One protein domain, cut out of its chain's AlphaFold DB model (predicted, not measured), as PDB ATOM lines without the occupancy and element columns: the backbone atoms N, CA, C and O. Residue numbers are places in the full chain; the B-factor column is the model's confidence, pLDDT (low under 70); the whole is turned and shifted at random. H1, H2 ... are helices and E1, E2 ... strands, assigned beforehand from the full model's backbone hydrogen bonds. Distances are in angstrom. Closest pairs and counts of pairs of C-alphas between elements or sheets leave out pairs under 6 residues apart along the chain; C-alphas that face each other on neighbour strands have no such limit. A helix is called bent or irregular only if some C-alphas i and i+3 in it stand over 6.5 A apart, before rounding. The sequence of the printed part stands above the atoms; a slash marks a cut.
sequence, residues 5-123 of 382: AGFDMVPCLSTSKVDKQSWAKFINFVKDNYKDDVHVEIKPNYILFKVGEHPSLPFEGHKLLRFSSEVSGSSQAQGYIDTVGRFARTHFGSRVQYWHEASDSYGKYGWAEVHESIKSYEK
ATOM      1  N   ALA A   5      47.607 -28.774  41.710       94.31
ATOM      2  CA  ALA A   5      46.266 -28.677  41.157       94.31
ATOM      3  C   ALA A   5      46.253 -27.754  39.939       94.31
ATOM      4  O   ALA A   5      47.091 -26.858  39.792       94.31
ATOM      5  N   GLY A   6      45.280 -27.958  39.056       96.38
ATOM      6  CA  GLY A   6      45.182 -27.170  37.839       96.38
ATOM      7  C   GLY A   6      44.072 -27.615  36.906       96.38
ATOM      8  O   GLY A   6      43.175 -28.383  37.263       96.38
ATOM      9  N   PHE A   7      44.147 -27.118  35.678       97.56
ATOM     10  CA  PHE A   7      43.341 -27.617  34.578       97.56
ATOM     11  C   PHE A   7      44.170 -27.766  33.307       97.56
ATOM     12  O   PHE A   7      45.106 -27.004  33.056       97.56
ATOM     13  N   ASP A   8      43.755 -28.719  32.482       97.50
ATOM     14  CA  ASP A   8      44.304 -28.972  31.161       97.50
ATOM     15  C   ASP A   8      43.276 -28.602  30.085       97.50
ATOM     16  O   ASP A   8      42.059 -28.703  30.288       97.50
ATOM     17  N   MET A   9      43.767 -28.177  28.924       96.75
ATOM     18  CA  MET A   9      42.943 -27.894  27.749       96.75
ATOM     19  C   MET A   9      42.897 -29.128  26.841       96.75
ATOM     20  O   MET A   9      43.889 -29.461  26.198       96.75
ATOM     21  N   VAL A  10      41.762 -29.831  26.797       93.44
ATOM     22  CA  VAL A  10      41.619 -31.133  26.124       93.44
ATOM     23  C   VAL A  10      40.314 -31.208  25.309       93.44
ATOM     24  O   VAL A  10      39.231 -31.238  25.893       93.44
ATOM     25  N   PRO A  11      40.368 -31.325  23.967       92.25
ATOM     26  CA  PRO A  11      41.572 -31.287  23.135       92.25
ATOM     27  C   PRO A  11      42.235 -29.904  23.157       92.25
ATOM     28  O   PRO A  11      41.569 -28.902  23.442       92.25
ATOM     29  N   CYS A  12      43.525 -29.856  22.811       91.50
ATOM     30  CA  CYS A  12      44.244 -28.603  22.597       91.50
ATOM     31  C   CYS A  12      43.468 -27.690  21.643       91.50
ATOM     32  O   CYS A  12      42.796 -28.152  20.712       91.50
ATOM     33  N   LEU A  13      43.580 -26.381  21.856       91.88
ATOM     34  CA  LEU A  13      43.030 -25.420  20.909       91.88
ATOM     35  C   LEU A  13      43.776 -25.519  19.576       91.88
ATOM     36  O   LEU A  13      44.989 -25.703  19.537       91.88
ATOM     37  N   SER A  14      43.040 -25.388  18.478       87.88
ATOM     38  CA  SER A  14      43.603 -25.356  17.131       87.88
ATOM     39  C   SER A  14      44.043 -23.942  16.739       87.88
ATOM     40  O   SER A  14      43.712 -22.951  17.391       87.88
ATOM     41  N   THR A  15      44.728 -23.820  15.603       86.81
ATOM     42  CA  THR A  15      45.043 -22.527  14.973       86.81
ATOM     43  C   THR A  15      43.872 -21.947  14.166       86.81
ATOM     44  O   THR A  15      44.036 -20.928  13.487       86.81
ATOM     45  N   SER A  16      42.680 -22.556  14.246       83.94
ATOM     46  CA  SER A  16      41.486 -22.093  13.535       83.94
ATOM     47  C   SER A  16      41.038 -20.703  13.995       83.94
ATOM     48  O   SER A  16      41.233 -20.292  15.141       83.94
ATOM     49  N   LYS A  17      40.366 -19.973  13.098       82.25
ATOM     50  CA  LYS A  17      39.836 -18.629  13.379       82.25
ATOM     51  C   LYS A  17      38.893 -18.607  14.590       82.25
ATOM     52  O   LYS A  17      38.908 -17.639  15.344       82.25
ATOM     53  N   VAL A  18      38.102 -19.664  14.782       87.31
ATOM     54  CA  VAL A  18      37.146 -19.781  15.895       87.31
ATOM     55  C   VAL A  18      37.880 -19.904  17.231       87.31
ATOM     56  O   VAL A  18      37.601 -19.129  18.144       87.31
ATOM     57  N   ASP A  19      38.854 -20.813  17.332       89.06
ATOM     58  CA  ASP A  19      39.627 -21.002  18.565       89.06
ATOM     59  C   ASP A  19      40.456 -19.748  18.894       89.06
ATOM     60  O   ASP A  19      40.446 -19.296  20.040       89.06
ATOM     61  N   LYS A  20      41.072 -19.105  17.888       88.00
ATOM     62  CA  LYS A  20      41.798 -17.832  18.060       88.00
ATOM     63  C   LYS A  20      40.902 -16.717  18.611       88.00
ATOM     64  O   LYS A  20      41.287 -16.022  19.549       88.00
ATOM     65  N   GLN A  21      39.697 -16.547  18.062       86.25
ATOM     66  CA  GLN A  21      38.758 -15.518  18.522       86.25
ATOM     67  C   GLN A  21      38.233 -15.792  19.936       86.25
ATOM     68  O   GLN A  21      38.136 -14.866  20.744       86.25
ATOM     69  N   SER A  22      37.903 -17.046  20.251       91.44
ATOM     70  CA  SER A  22      37.453 -17.440  21.591       91.44
ATOM     71  C   SER A  22      38.558 -17.262  22.635       91.44
ATOM     72  O   SER A  22      38.285 -16.755  23.725       91.44
ATOM     73  N   TRP A  23      39.807 -17.591  22.282       96.81
ATOM     74  CA  TRP A  23      40.986 -17.375  23.125       96.81
ATOM     75  C   TRP A  23      41.277 -15.902  23.388       96.81
ATOM     76  O   TRP A  23      41.449 -15.514  24.541       96.81
ATOM     77  N   ALA A  24      41.240 -15.057  22.358       91.12
ATOM     78  CA  ALA A  24      41.446 -13.619  22.522       91.12
ATOM     79  C   ALA A  24      40.426 -12.994  23.493       91.12
ATOM     80  O   ALA A  24      40.791 -12.179  24.341       91.12
ATOM     81  N   LYS A  25      39.153 -13.414  23.422       92.31
ATOM     82  CA  LYS A  25      38.116 -12.972  24.371       92.31
ATOM     83  C   LYS A  25      38.422 -13.411  25.803       92.31
ATOM     84  O   LYS A  25      38.287 -12.601  26.713       92.31
ATOM     85  N   PHE A  26      38.845 -14.662  25.994       96.69
ATOM     86  CA  PHE A  26      39.240 -15.184  27.303       96.69
ATOM     87  C   PHE A  26      40.435 -14.411  27.886       96.69
ATOM     88  O   PHE A  26      40.370 -13.960  29.025       96.69
ATOM     89  N   ILE A  27      41.488 -14.174  27.097       96.94
ATOM     90  CA  ILE A  27      42.673 -13.422  27.540       96.94
ATOM     91  C   ILE A  27      42.323 -11.982  27.923       96.94
ATOM     92  O   ILE A  27      42.781 -11.511  28.962       96.94
ATOM     93  N   ASN A  28      41.506 -11.286  27.128       90.75
ATOM     94  CA  ASN A  28      41.073  -9.927  27.467       90.75
ATOM     95  C   ASN A  28      40.281  -9.906  28.777       90.75
ATOM     96  O   ASN A  28      40.536  -9.064  29.630       90.75
ATOM     97  N   PHE A  29      39.400 -10.887  28.977       93.69
ATOM     98  CA  PHE A  29      38.646 -11.018  30.218       93.69
ATOM     99  C   PHE A  29      39.556 -11.247  31.438       93.69
ATOM    100  O   PHE A  29      39.369 -10.621  32.478       93.69
ATOM    101  N   VAL A  30      40.584 -12.096  31.307       94.69
ATOM    102  CA  VAL A  30      41.587 -12.304  32.366       94.69
ATOM    103  C   VAL A  30      42.367 -11.013  32.643       94.69
ATOM    104  O   VAL A  30      42.524 -10.645  33.805       94.69
ATOM    105  N   LYS A  31      42.815 -10.293  31.605       92.50
ATOM    106  CA  LYS A  31      43.523  -9.008  31.759       92.50
ATOM    107  C   LYS A  31      42.675  -7.979  32.500       92.50
ATOM    108  O   LYS A  31      43.169  -7.359  33.434       92.50
ATOM    109  N   ASP A  32      41.409  -7.834  32.124       91.44
ATOM    110  CA  ASP A  32      40.500  -6.874  32.754       91.44
ATOM    111  C   ASP A  32      40.222  -7.223  34.223       91.44
ATOM    112  O   ASP A  32      40.166  -6.325  35.066       91.44
ATOM    113  N   ASN A  33      40.095  -8.516  34.545       93.44
ATOM    114  CA  ASN A  33      39.847  -8.992  35.908       93.44
ATOM    115  C   ASN A  33      41.056  -8.806  36.844       93.44
ATOM    116  O   ASN A  33      40.866  -8.613  38.040       93.44
ATOM    117  N   TYR A  34      42.281  -8.861  36.313       94.19
ATOM    118  CA  TYR A  34      43.524  -8.807  37.097       94.19
ATOM    119  C   TYR A  34      44.373  -7.549  36.849       94.19
ATOM    120  O   TYR A  34      45.532  -7.501  37.249       94.19
ATOM    121  N   LYS A  35      43.819  -6.513  36.210       88.88
ATOM    122  CA  LYS A  35      44.553  -5.286  35.837       88.88
ATOM    123  C   LYS A  35      45.215  -4.549  37.014       88.88
ATOM    124  O   LYS A  35      46.230  -3.893  36.814       88.88
ATOM    125  N   ASP A  36      44.636  -4.666  38.210       91.31
ATOM    126  CA  ASP A  36      45.090  -4.004  39.441       91.31
ATOM    127  C   ASP A  36      45.732  -5.000  40.435       91.31
ATOM    128  O   ASP A  36      46.037  -4.639  41.573       91.31
ATOM    129  N   ASP A  37      45.923  -6.263  40.033       94.38
ATOM    130  CA  ASP A  37      46.470  -7.314  40.893       94.38
ATOM    131  C   ASP A  37      48.007  -7.291  40.892       94.38
ATOM    132  O   ASP A  37      48.658  -7.474  39.864       94.38
ATOM    133  N   VAL A  38      48.610  -7.098  42.068       93.00
ATOM    134  CA  VAL A  38      50.072  -6.997  42.232       93.00
ATOM    135  C   VAL A  38      50.818  -8.296  41.911       93.00
ATOM    136  O   VAL A  38      52.021  -8.268  41.612       93.00
ATOM    137  N   HIS A  39      50.125  -9.435  41.963       94.19
ATOM    138  CA  HIS A  39      50.683 -10.745  41.664       94.19
ATOM    139  C   HIS A  39      50.570 -11.104  40.184       94.19
ATOM    140  O   HIS A  39      51.233 -12.044  39.759       94.19
ATOM    141  N   VAL A  40      49.823 -10.358  39.372       94.06
ATOM    142  CA  VAL A  40      49.681 -10.646  37.942       94.06
ATOM    143  C   VAL A  40      50.545  -9.694  37.126       94.06
ATOM    144  O   VAL A  40      50.480  -8.477  37.263       94.06
ATOM    145  N   GLU A  41      51.395 -10.250  36.270       92.44
ATOM    146  CA  GLU A  41      52.261  -9.492  35.374       92.44
ATOM    147  C   GLU A  41      51.964  -9.861  33.918       92.44
ATOM    148  O   GLU A  41      51.955 -11.030  33.537       92.44
ATOM    149  N   ILE A  42      51.741  -8.853  33.079       90.56
ATOM    150  CA  ILE A  42      51.545  -9.045  31.641       90.56
ATOM    151  C   ILE A  42      52.917  -9.004  30.961       90.56
ATOM    152  O   ILE A  42      53.534  -7.944  30.863       90.56
ATOM    153  N   LYS A  43      53.390 -10.159  30.487       89.25
ATOM    154  CA  LYS A  43      54.606 -10.300  29.673       89.25
ATOM    155  C   LYS A  43      54.267 -10.118  28.178       89.25
ATOM    156  O   LYS A  43      53.087 -10.101  27.822       89.25
ATOM    157  N   PRO A  44      55.268  -9.986  27.284       83.38
ATOM    158  CA  PRO A  44      55.025  -9.787  25.851       83.38
ATOM    159  C   PRO A  44      54.158 -10.871  25.194       83.38
ATOM    160  O   PRO A  44      53.298 -10.539  24.386       83.38
ATOM    161  N   ASN A  45      54.339 -12.137  25.592       89.31
ATOM    162  CA  ASN A  45      53.718 -13.293  24.931       89.31
ATOM    163  C   ASN A  45      52.725 -14.065  25.822       89.31
ATOM    164  O   ASN A  45      52.058 -14.990  25.355       89.31
ATOM    165  N   TYR A  46      52.619 -13.715  27.107       94.44
ATOM    166  CA  TYR A  46      51.820 -14.450  28.087       94.44
ATOM    167  C   TYR A  46      51.484 -13.602  29.325       94.44
ATOM    168  O   TYR A  46      52.060 -12.542  29.560       94.44
ATOM    169  N   ILE A  47      50.539 -14.069  30.138       95.12
ATOM    170  CA  ILE A  47      50.257 -13.543  31.480       95.12
ATOM    171  C   ILE A  47      50.973 -14.436  32.488       95.12
ATOM    172  O   ILE A  47      50.795 -15.652  32.445       95.12
ATOM    173  N   LEU A  48      51.758 -13.844  33.381       95.50
ATOM    174  CA  LEU A  48      52.473 -14.520  34.458       95.50
ATOM    175  C   LEU A  48      51.775 -14.245  35.791       95.50
ATOM    176  O   LEU A  48      51.589 -13.089  36.169       95.50
ATOM    177  N   PHE A  49      51.437 -15.295  36.530       95.75
ATOM    178  CA  PHE A  49      50.868 -15.183  37.870       95.75
ATOM    179  C   PHE A  49      51.966 -15.474  38.892       95.75
ATOM    180  O   PHE A  49      52.364 -16.617  39.054       95.75
ATOM    181  N   LYS A  50      52.477 -14.456  39.589       93.56
ATOM    182  CA  LYS A  50      53.568 -14.528  40.583       93.56
ATOM    183  C   LYS A  50      53.094 -15.126  41.915       93.56
ATOM    184  O   LYS A  50      53.186 -14.492  42.968       93.56
ATOM    185  N   VAL A  51      52.548 -16.335  41.845       90.38
ATOM    186  CA  VAL A  51      52.071 -17.153  42.964       90.38
ATOM    187  C   VAL A  51      52.486 -18.602  42.745       90.38
ATOM    188  O   VAL A  51      52.504 -19.067  41.608       90.38
ATOM    189  N   GLY A  52      52.808 -19.311  43.830       89.31
ATOM    190  CA  GLY A  52      53.235 -20.711  43.768       89.31
ATOM    191  C   GLY A  52      54.368 -20.932  42.758       89.31
ATOM    192  O   GLY A  52      55.402 -20.271  42.832       89.31
ATOM    193  N   GLU A  53      54.145 -21.824  41.797       90.19
ATOM    194  CA  GLU A  53      55.093 -22.191  40.735       90.19
ATOM    195  C   GLU A  53      54.982 -21.328  39.469       90.19
ATOM    196  O   GLU A  53      55.448 -21.706  38.401       90.19
ATOM    197  N   HIS A  54      54.410 -20.133  39.587       91.88
ATOM    198  CA  HIS A  54      54.309 -19.161  38.503       91.88
ATOM    199  C   HIS A  54      53.471 -19.617  37.292       91.88
ATOM    200  O   HIS A  54      53.950 -19.559  36.154       91.88
ATOM    201  N   PRO A  55      52.204 -20.039  37.486       94.31
ATOM    202  CA  PRO A  55      51.370 -20.467  36.373       94.31
ATOM    203  C   PRO A  55      51.216 -19.350  35.333       94.31
ATOM    204  O   PRO A  55      51.207 -18.158  35.657       94.31
ATOM    205  N   SER A  56      51.101 -19.735  34.061       95.25
ATOM    206  CA  SER A  56      51.154 -18.801  32.935       95.25
ATOM    207  C   SER A  56      50.091 -19.076  31.871       95.25
ATOM    208  O   SER A  56      49.691 -20.215  31.641       95.25
ATOM    209  N   LEU A  57      49.614 -18.014  31.215       97.00
ATOM    210  CA  LEU A  57      48.650 -18.092  30.110       97.00
ATOM    211  C   LEU A  57      49.227 -17.462  28.837       97.00
ATOM    212  O   LEU A  57      49.371 -16.237  28.807       97.00
ATOM    213  N   PRO A  58      49.506 -18.229  27.770       96.38
ATOM    214  CA  PRO A  58      50.000 -17.673  26.515       96.38
ATOM    215  C   PRO A  58      48.926 -16.867  25.778       96.38
ATOM    216  O   PRO A  58      47.733 -17.175  25.838       96.38
ATOM    217  N   PHE A  59      49.337 -15.855  25.014       94.00
ATOM    218  CA  PHE A  59      48.429 -15.132  24.113       94.00
ATOM    219  C   PHE A  59      48.025 -15.972  22.895       94.00
ATOM    220  O   PHE A  59      46.946 -15.778  22.340       94.00
ATOM    221  N   GLU A  60      48.832 -16.970  22.539       91.12
ATOM    222  CA  GLU A  60      48.510 -17.974  21.530       91.12
ATOM    223  C   GLU A  60      47.900 -19.223  22.177       91.12
ATOM    224  O   GLU A  60      48.604 -20.095  22.679       91.12
ATOM    225  N   GLY A  61      46.570 -19.341  22.148       92.19
ATOM    226  CA  GLY A  61      45.854 -20.366  22.922       92.19
ATOM    227  C   GLY A  61      46.169 -21.816  22.577       92.19
ATOM    228  O   GLY A  61      46.068 -22.678  23.442       92.19
ATOM    229  N   HIS A  62      46.599 -22.092  21.345       93.25
ATOM    230  CA  HIS A  62      47.029 -23.433  20.936       93.25
ATOM    231  C   HIS A  62      48.314 -23.900  21.646       93.25
ATOM    232  O   HIS A  62      48.601 -25.091  21.638       93.25
ATOM    233  N   LYS A  63      49.059 -22.980  22.281       94.25
ATOM    234  CA  LYS A  63      50.241 -23.275  23.104       94.25
ATOM    235  C   LYS A  63      49.904 -23.553  24.575       94.25
ATOM    236  O   LYS A  63      50.803 -23.885  25.344       94.25
ATOM    237  N   LEU A  64      48.653 -23.390  25.017       96.75
ATOM    238  CA  LEU A  64      48.280 -23.756  26.384       96.75
ATOM    239  C   LEU A  64      47.914 -25.240  26.449       96.75
ATOM    240  O   LEU A  64      46.883 -25.652  25.918       96.75
ATOM    241  N   LEU A  65      48.710 -26.003  27.195       96.50
ATOM    242  CA  LEU A  65      48.368 -27.372  27.587       96.50
ATOM    243  C   LEU A  65      47.773 -27.430  28.996       96.50
ATOM    244  O   LEU A  65      46.750 -28.083  29.202       96.50
ATOM    245  N   ARG A  66      48.393 -26.721  29.949       97.12
ATOM    246  CA  ARG A  66      48.097 -26.795  31.385       97.12
ATOM    247  C   ARG A  66      48.274 -25.446  32.071       97.12
ATOM    248  O   ARG A  66      49.237 -24.737  31.800       97.12
ATOM    249  N   PHE A  67      47.378 -25.149  33.006       96.81
ATOM    250  CA  PHE A  67      47.521 -24.071  33.982       96.81
ATOM    251  C   PHE A  67      47.432 -24.673  35.388       96.81
ATOM    252  O   PHE A  67      46.362 -25.129  35.800       96.81
ATOM    253  N   SER A  68      48.556 -24.724  36.101       95.12
ATOM    254  CA  SER A  68      48.673 -25.415  37.390       95.12
ATOM    255  C   SER A  68      49.791 -24.854  38.253       95.12
ATOM    256  O   SER A  68      50.696 -24.199  37.748       95.12
ATOM    257  N   SER A  69      49.742 -25.154  39.545       93.56
ATOM    258  CA  SER A  69      50.787 -24.817  40.508       93.56
ATOM    259  C   SER A  69      50.660 -25.715  41.737       93.56
ATOM    260  O   SER A  69      49.573 -26.237  41.999       93.56
ATOM    261  N   GLU A  70      51.714 -25.772  42.549       90.62
ATOM    262  CA  GLU A  70      51.637 -26.306  43.909       90.62
ATOM    263  C   GLU A  70      50.632 -25.495  44.759       90.62
ATOM    264  O   GLU A  70      50.716 -24.260  44.865       90.62
ATOM    265  N   VAL A  71      49.674 -26.196  45.372       88.88
ATOM    266  CA  VAL A  71      48.596 -25.640  46.214       88.88
ATOM    267  C   VAL A  71      48.694 -26.058  47.685       88.88
ATOM    268  O   VAL A  71      47.905 -25.602  48.512       88.88
ATOM    269  N   SER A  72      49.679 -26.878  48.054       81.94
ATOM    270  CA  SER A  72      49.984 -27.171  49.457       81.94
ATOM    271  C   SER A  72      50.614 -25.981  50.194       81.94
ATOM    272  O   SER A  72      51.316 -25.150  49.621       81.94
ATOM    273  N   GLY A  73      50.384 -25.899  51.510       71.62
ATOM    274  CA  GLY A  73      50.969 -24.863  52.371       71.62
ATOM    275  C   GLY A  73      50.243 -23.513  52.298       71.62
ATOM    276  O   GLY A  73      49.024 -23.458  52.187       71.62
ATOM    277  N   SER A  74      50.986 -22.405  52.402       63.47
ATOM    278  CA  SER A  74      50.455 -21.031  52.329       63.47
ATOM    279  C   SER A  74      50.358 -20.488  50.893       63.47
ATOM    280  O   SER A  74      50.406 -19.274  50.691       63.47
ATOM    281  N   SER A  75      50.291 -21.369  49.888       71.25
ATOM    282  CA  SER A  75      50.237 -20.987  48.475       71.25
ATOM    283  C   SER A  75      48.922 -20.266  48.162       71.25
ATOM    284  O   SER A  75      47.835 -20.803  48.361       71.25
ATOM    285  N   GLN A  76      49.007 -19.043  47.635       83.50
ATOM    286  CA  GLN A  76      47.837 -18.299  47.150       83.50
ATOM    287  C   GLN A  76      47.343 -18.807  45.780       83.50
ATOM    288  O   GLN A  76      46.330 -18.321  45.277       83.50
ATOM    289  N   ALA A  77      48.033 -19.780  45.169       89.88
ATOM    290  CA  ALA A  77      47.801 -20.202  43.789       89.88
ATOM    291  C   ALA A  77      46.417 -20.829  43.550       89.88
ATOM    292  O   ALA A  77      45.847 -20.627  42.477       89.88
ATOM    293  N   GLN A  78      45.834 -21.510  44.548       91.50
ATOM    294  CA  GLN A  78      44.517 -22.151  44.419       91.50
ATOM    295  C   GLN A  78      43.433 -21.159  43.968       91.50
ATOM    296  O   GLN A  78      42.661 -21.453  43.059       91.50
ATOM    297  N   GLY A  79      43.417 -19.945  44.534       92.12
ATOM    298  CA  GLY A  79      42.424 -18.926  44.176       92.12
ATOM    299  C   GLY A  79      42.522 -18.472  42.715       92.12
ATOM    300  O   GLY A  79      41.501 -18.221  42.067       92.12
ATOM    301  N   TYR A  80      43.741 -18.418  42.171       95.12
ATOM    302  CA  TYR A  80      43.975 -18.098  40.762       95.12
ATOM    303  C   TYR A  80      43.573 -19.258  39.856       95.12
ATOM    304  O   TYR A  80      42.878 -19.031  38.870       95.12
ATOM    305  N   ILE A  81      43.931 -20.496  40.215       95.31
ATOM    306  CA  ILE A  81      43.535 -21.705  39.476       95.31
ATOM    307  C   ILE A  81      42.008 -21.800  39.375       95.31
ATOM    308  O   ILE A  81      41.471 -21.982  38.279       95.31
ATOM    309  N   ASP A  82      41.296 -21.598  40.483       93.31
ATOM    310  CA  ASP A  82      39.836 -21.684  40.521       93.31
ATOM    311  C   ASP A  82      39.175 -20.601  39.662       93.31
ATOM    312  O   ASP A  82      38.230 -20.875  38.912       93.31
ATOM    313  N   THR A  83      39.670 -19.366  39.757       94.62
ATOM    314  CA  THR A  83      39.099 -18.210  39.058       94.62
ATOM    315  C   THR A  83      39.382 -18.272  37.560       94.62
ATOM    316  O   THR A  83      38.451 -18.222  36.751       94.62
ATOM    317  N   VAL A  84      40.648 -18.466  37.177       96.38
ATOM    318  CA  VAL A  84      41.070 -18.593  35.776       96.38
ATOM    319  C   VAL A  84      40.417 -19.812  35.131       96.38
ATOM    320  O   VAL A  84      39.880 -19.705  34.029       96.38
ATOM    321  N   GLY A  85      40.386 -20.950  35.825       95.62
ATOM    322  CA  GLY A  85      39.721 -22.147  35.327       95.62
ATOM    323  C   GLY A  85      38.226 -21.918  35.096       95.62
ATOM    324  O   GLY A  85      37.679 -22.383  34.094       95.62
ATOM    325  N   ARG A  86      37.544 -21.171  35.980       95.19
ATOM    326  CA  ARG A  86      36.113 -20.866  35.823       95.19
ATOM    327  C   ARG A  86      35.872 -20.026  34.578       95.19
ATOM    328  O   ARG A  86      34.936 -20.296  33.828       95.19
ATOM    329  N   PHE A  87      36.727 -19.036  34.334       94.44
ATOM    330  CA  PHE A  87      36.676 -18.237  33.112       94.44
ATOM    331  C   PHE A  87      36.937 -19.108  31.883       94.44
ATOM    332  O   PHE A  87      36.159 -19.073  30.933       94.44
ATOM    333  N   ALA A  88      37.952 -19.972  31.928       95.50
ATOM    334  CA  ALA A  88      38.251 -20.884  30.835       95.50
ATOM    335  C   ALA A  88      37.057 -21.811  30.550       95.50
ATOM    336  O   ALA A  88      36.666 -21.986  29.399       95.50
ATOM    337  N   ARG A  89      36.405 -22.353  31.584       94.75
ATOM    338  CA  ARG A  89      35.227 -23.217  31.438       94.75
ATOM    339  C   ARG A  89      34.027 -22.483  30.835       94.75
ATOM    340  O   ARG A  89      33.311 -23.077  30.037       94.75
ATOM    341  N   THR A  90      33.830 -21.202  31.141       93.88
ATOM    342  CA  THR A  90      32.790 -20.379  30.496       93.88
ATOM    343  C   THR A  90      33.040 -20.215  28.993       93.88
ATOM    344  O   THR A  90      32.093 -20.217  28.211       93.88
ATOM    345  N   HIS A  91      34.304 -20.107  28.574       92.19
ATOM    346  CA  HIS A  91      34.669 -19.896  27.169       92.19
ATOM    347  C   HIS A  91      34.802 -21.194  26.355       92.19
ATOM    348  O   HIS A  91      34.467 -21.207  25.172       92.19
ATOM    349  N   PHE A  92      35.288 -22.278  26.966       94.62
ATOM    350  CA  PHE A  92      35.676 -23.514  26.270       94.62
ATOM    351  C   PHE A  92      34.917 -24.759  26.747       94.62
ATOM    352  O   PHE A  92      35.128 -25.858  26.228       94.62
ATOM    353  N   GLY A  93      34.010 -24.607  27.714       94.06
ATOM    354  CA  GLY A  93      33.110 -25.658  28.172       94.06
ATOM    355  C   GLY A  93      33.847 -26.903  28.660       94.06
ATOM    356  O   GLY A  93      34.744 -26.836  29.502       94.06
ATOM    357  N   SER A  94      33.460 -28.054  28.109       94.06
ATOM    358  CA  SER A  94      34.007 -29.366  28.467       94.06
ATOM    359  C   SER A  94      35.470 -29.563  28.072       94.06
ATOM    360  O   SER A  94      36.052 -30.570  28.471       94.06
ATOM    361  N   ARG A  95      36.073 -28.637  27.309       94.75
ATOM    362  CA  ARG A  95      37.503 -28.715  26.990       94.75
ATOM    363  C   ARG A  95      38.400 -28.456  28.200       94.75
ATOM    364  O   ARG A  95      39.550 -28.868  28.194       94.75
ATOM    365  N   VAL A  96      37.888 -27.797  29.239       96.69
ATOM    366  CA  VAL A  96      38.650 -27.506  30.461       96.69
ATOM    367  C   VAL A  96      38.510 -28.659  31.454       96.69
ATOM    368  O   VAL A  96      37.479 -28.797  32.130       96.69
ATOM    369  N   GLN A  97      39.558 -29.480  31.546       96.62
ATOM    370  CA  GLN A  97      39.628 -30.649  32.420       96.62
ATOM    371  C   GLN A  97      40.433 -30.331  33.677       96.62
ATOM    372  O   GLN A  97      41.651 -30.210  33.627       96.62
ATOM    373  N   TYR A  98      39.745 -30.194  34.808       96.31
ATOM    374  CA  TYR A  98      40.392 -29.965  36.099       96.31
ATOM    375  C   TYR A  98      40.955 -31.255  36.673       96.31
ATOM    376  O   TYR A  98      40.391 -32.328  36.466       96.31
ATOM    377  N   TRP A  99      42.015 -31.114  37.456       95.88
ATOM    378  CA  TRP A  99      42.642 -32.200  38.190       95.88
ATOM    379  C   TRP A  99      43.258 -31.667  39.488       95.88
ATOM    380  O   TRP A  99      43.489 -30.464  39.644       95.88
ATOM    381  N   HIS A 100      43.466 -32.568  40.442       93.94
ATOM    382  CA  HIS A 100      43.972 -32.252  41.770       93.94
ATOM    383  C   HIS A 100      44.615 -33.506  42.371       93.94
ATOM    384  O   HIS A 100      43.930 -34.512  42.580       93.94
ATOM    385  N   GLU A 101      45.904 -33.445  42.708       90.69
ATOM    386  CA  GLU A 101      46.663 -34.637  43.116       90.69
ATOM    387  C   GLU A 101      46.155 -35.258  44.421       90.69
ATOM    388  O   GLU A 101      46.081 -36.475  44.531       90.69
ATOM    389  N   ALA A 102      45.695 -34.447  45.384       88.56
ATOM    390  CA  ALA A 102      45.079 -34.962  46.618       88.56
ATOM    391  C   ALA A 102      43.786 -35.777  46.403       88.56
ATOM    392  O   ALA A 102      43.291 -36.387  47.346       88.56
ATOM    393  N   SER A 103      43.206 -35.737  45.201       88.31
ATOM    394  CA  SER A 103      42.023 -36.517  44.815       88.31
ATOM    395  C   SER A 103      42.370 -37.671  43.867       88.31
ATOM    396  O   SER A 103      41.491 -38.134  43.142       88.31
ATOM    397  N   ASP A 104      43.643 -38.085  43.810       89.19
ATOM    398  CA  ASP A 104      44.171 -39.088  42.871       89.19
ATOM    399  C   ASP A 104      43.849 -38.768  41.394       89.19
ATOM    400  O   ASP A 104      43.710 -39.653  40.547       89.19
ATOM    401  N   SER A 105      43.718 -37.474  41.070       92.56
ATOM    402  CA  SER A 105      43.443 -36.981  39.722       92.56
ATOM    403  C   SER A 105      44.632 -36.183  39.212       92.56
ATOM    404  O   SER A 105      44.950 -35.122  39.746       92.56
ATOM    405  N   TYR A 106      45.222 -36.646  38.116       92.06
ATOM    406  CA  TYR A 106      46.389 -36.030  37.488       92.06
ATOM    407  C   TYR A 106      46.016 -35.410  36.146       92.06
ATOM    408  O   TYR A 106      45.051 -35.830  35.500       92.06
ATOM    409  N   GLY A 107      46.780 -34.407  35.719       91.12
ATOM    410  CA  GLY A 107      46.550 -33.799  34.419       91.12
ATOM    411  C   GLY A 107      46.899 -34.739  33.256       91.12
ATOM    412  O   GLY A 107      47.645 -35.709  33.391       91.12
ATOM    413  N   LYS A 108      46.326 -34.448  32.089       93.62
ATOM    414  CA  LYS A 108      46.357 -35.277  30.883       93.62
ATOM    415  C   LYS A 108      47.728 -35.324  30.212       93.62
ATOM    416  O   LYS A 108      48.111 -36.381  29.710       93.62
ATOM    417  N   TYR A 109      48.422 -34.189  30.168       93.19
ATOM    418  CA  TYR A 109      49.719 -34.047  29.503       93.19
ATOM    419  C   TYR A 109      50.875 -34.394  30.446       93.19
ATOM    420  O   TYR A 109      50.811 -34.134  31.653       93.19
ATOM    421  N   GLY A 110      51.943 -34.975  29.898       90.62
ATOM    422  CA  GLY A 110      53.158 -35.257  30.662       90.62
ATOM    423  C   GLY A 110      53.920 -33.972  30.986       90.62
ATOM    424  O   GLY A 110      53.943 -33.042  30.182       90.62
ATOM    425  N   TRP A 111      54.598 -33.918  32.136       89.62
ATOM    426  CA  TRP A 111      55.337 -32.717  32.548       89.62
ATOM    427  C   TRP A 111      56.390 -32.265  31.527       89.62
ATOM    428  O   TRP A 111      56.579 -31.069  31.353       89.62
ATOM    429  N   ALA A 112      57.049 -33.183  30.811       88.56
ATOM    430  CA  ALA A 112      57.998 -32.819  29.754       88.56
ATOM    431  C   ALA A 112      57.336 -31.986  28.639       88.56
ATOM    432  O   ALA A 112      57.849 -30.928  28.286       88.56
ATOM    433  N   GLU A 113      56.165 -32.420  28.165       92.25
ATOM    434  CA  GLU A 113      55.381 -31.742  27.127       92.25
ATOM    435  C   GLU A 113      54.875 -30.377  27.615       92.25
ATOM    436  O   GLU A 113      54.979 -29.372  26.915       92.25
ATOM    437  N   VAL A 114      54.397 -30.315  28.864       91.56
ATOM    438  CA  VAL A 114      53.965 -29.062  29.499       91.56
ATOM    439  C   VAL A 114      55.125 -28.067  29.591       91.56
ATOM    440  O   VAL A 114      54.963 -26.913  29.199       91.56
ATOM    441  N   HIS A 115      56.306 -28.499  30.041       91.31
ATOM    442  CA  HIS A 115      57.486 -27.637  30.127       91.31
ATOM    443  C   HIS A 115      57.987 -27.178  28.753       91.31
ATOM    444  O   HIS A 115      58.426 -26.039  28.620       91.31
ATOM    445  N   GLU A 116      57.940 -28.030  27.726       88.88
ATOM    446  CA  GLU A 116      58.261 -27.627  26.351       88.88
ATOM    447  C   GLU A 116      57.274 -26.582  25.827       88.88
ATOM    448  O   GLU A 116      57.692 -25.579  25.241       88.88
ATOM    449  N   SER A 117      55.983 -26.767  26.109       91.94
ATOM    450  CA  SER A 117      54.943 -25.801  25.769       91.94
ATOM    451  C   SER A 117      55.175 -24.460  26.463       91.94
ATOM    452  O   SER A 117      55.171 -23.432  25.792       91.94
ATOM    453  N   ILE A 118      55.474 -24.465  27.768       90.50
ATOM    454  CA  ILE A 118      55.803 -23.261  28.546       90.50
ATOM    455  C   ILE A 118      57.014 -22.537  27.948       90.50
ATOM    456  O   ILE A 118      56.938 -21.357  27.602       90.50
ATOM    457  N   LYS A 119      58.106 -23.269  27.694       89.38
ATOM    458  CA  LYS A 119      59.309 -22.719  27.053       89.38
ATOM    459  C   LYS A 119      59.014 -22.083  25.694       89.38
ATOM    460  O   LYS A 119      59.690 -21.131  25.322       89.38
ATOM    461  N   SER A 120      58.030 -22.579  24.940       90.19
ATOM    462  CA  SER A 120      57.692 -22.043  23.612       90.19
ATOM    463  C   SER A 120      57.126 -20.617  23.628       90.19
ATOM    464  O   SER A 120      57.174 -19.946  22.598       90.19
ATOM    465  N   TYR A 121      56.597 -20.151  24.765       87.19
ATOM    466  CA  TYR A 121      56.089 -18.784  24.932       87.19
ATOM    467  C   TYR A 121      56.831 -17.972  26.006       87.19
ATOM    468  O   TYR A 121      56.658 -16.756  26.064       87.19
ATOM    469  N   GLU A 122      57.673 -18.611  26.827       83.00
ATOM    470  CA  GLU A 122      58.638 -17.945  27.717       83.00
ATOM    471  C   GLU A 122      59.930 -17.525  27.024       83.00
ATOM    472  O   GLU A 122      60.647 -16.678  27.559       83.00
ATOM    473  N   LYS A 123      60.240 -18.101  25.854       71.12
ATOM    474  CA  LYS A 123      61.273 -17.562  24.974       71.12
ATOM    475  C   LYS A 123      60.914 -16.107  24.693       71.12
ATOM    476  O   LYS A 123      60.025 -15.799  23.903       71.12
TER     477      LYS A 123
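AT A GLANCE: This is residues 5 to 123 of the 382 residues of the protein "SET domain-containing protein" of Phaeosphaeria nodorum (strain SN15 / ATCC MYA-4574 / FGSC 10173) (UniProt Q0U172). Two small three-stranded sheets stand edge to edge as a loosely joined wall, E4 of one sheet coming near E5 of the other; H1 and H2 pack together on one side of it and H3 crosses the other side. The printed part has 119 residues with three named helices and six named strands, in the order E1 H1 E2 E3 E4 E5 H2 E6 H3. The sheets run E5 E1 E6 and E2 E3 E4, both antiparallel, and the class is mixed, helices and strands. The whole is compact, with a radius of gyration of the C-alphas of 13.3 A and spans of 40 by 32 by 29 A.

HOW THE PARTS SIT: Look first at E1, residues 5 to 9, the inner strand between E5, residues 66 to 70, and E6, residues 96 to 100. N 7 and O 67 are 3.0 A apart, and N 8 and O 97 2.8 A, both within hydrogen-bond range. H2, residues 77 to 95, is on this sheet at a height over the sheet of 7.7 A, making two layers, a helix on one face of a sheet. It runs along the strands, at 25 degrees to E1 on the local plane; the closest C-alphas are those of Met 9 and Arg 95, 5.6 A apart. E5, H2 and E6 form a split strand-helix-strand unit, two strands running the same way with E1 between them, and its crossover is right-handed. H2 is irregular, with C-alphas 91 and 94 9.6 A apart, and has a kink of 83 degrees near residue 89. With residues 84 to 92 alone it touches H1, residues 17 to 34, at a shallow tilt of 27 degrees, opposite ways; the C-alphas of Phe 26 and His 91 come closest, at 6.6 A. Next find the meander of E2, residues 40 to 42, E3, residues 46 to 49, and E4, residues 56 to 58, each strand the antiparallel neighbour of the one before and each successive pair a hairpin. N 41 and O 48 are 2.8 A apart, as are N 47 and O 57, within hydrogen-bond range. The closest C-alphas of E4 and E5, Ser 56 and Phe 67, are 6.5 A apart. H1 only grazes this sheet with residues 23 to 34. H3, residues 111 to 122, only grazes both sheets; the closest C-alphas of H3 and E4 are Tyr 121 and Pro 58, 6.4 A apart. H3 is apart from H1 and H2. In H1 each O i to N i+4 pair is within hydrogen-bond range; in H2 13 of 15 are, and in H3 7 of 8.

IN THESE COORDINATES: Find C-alpha 5 at (46.266, -28.677, 41.157), where E1 begins its 13.8 A. From C-alpha 17 at (39.836, -18.629, 13.379), H1 runs 25.9 A. H2 measures 21.5 A; H3 measures 15.9 A and ends at C-alpha 122, (58.638, -17.945, 27.717).

THE WHOLE: The farthest C-alphas, Lys 17 and Gly 73, are 41.0 A apart. The printed part has no cut, and no link is long. Mean pLDDT of the printed part is 91.5; look for residue 74, under 70.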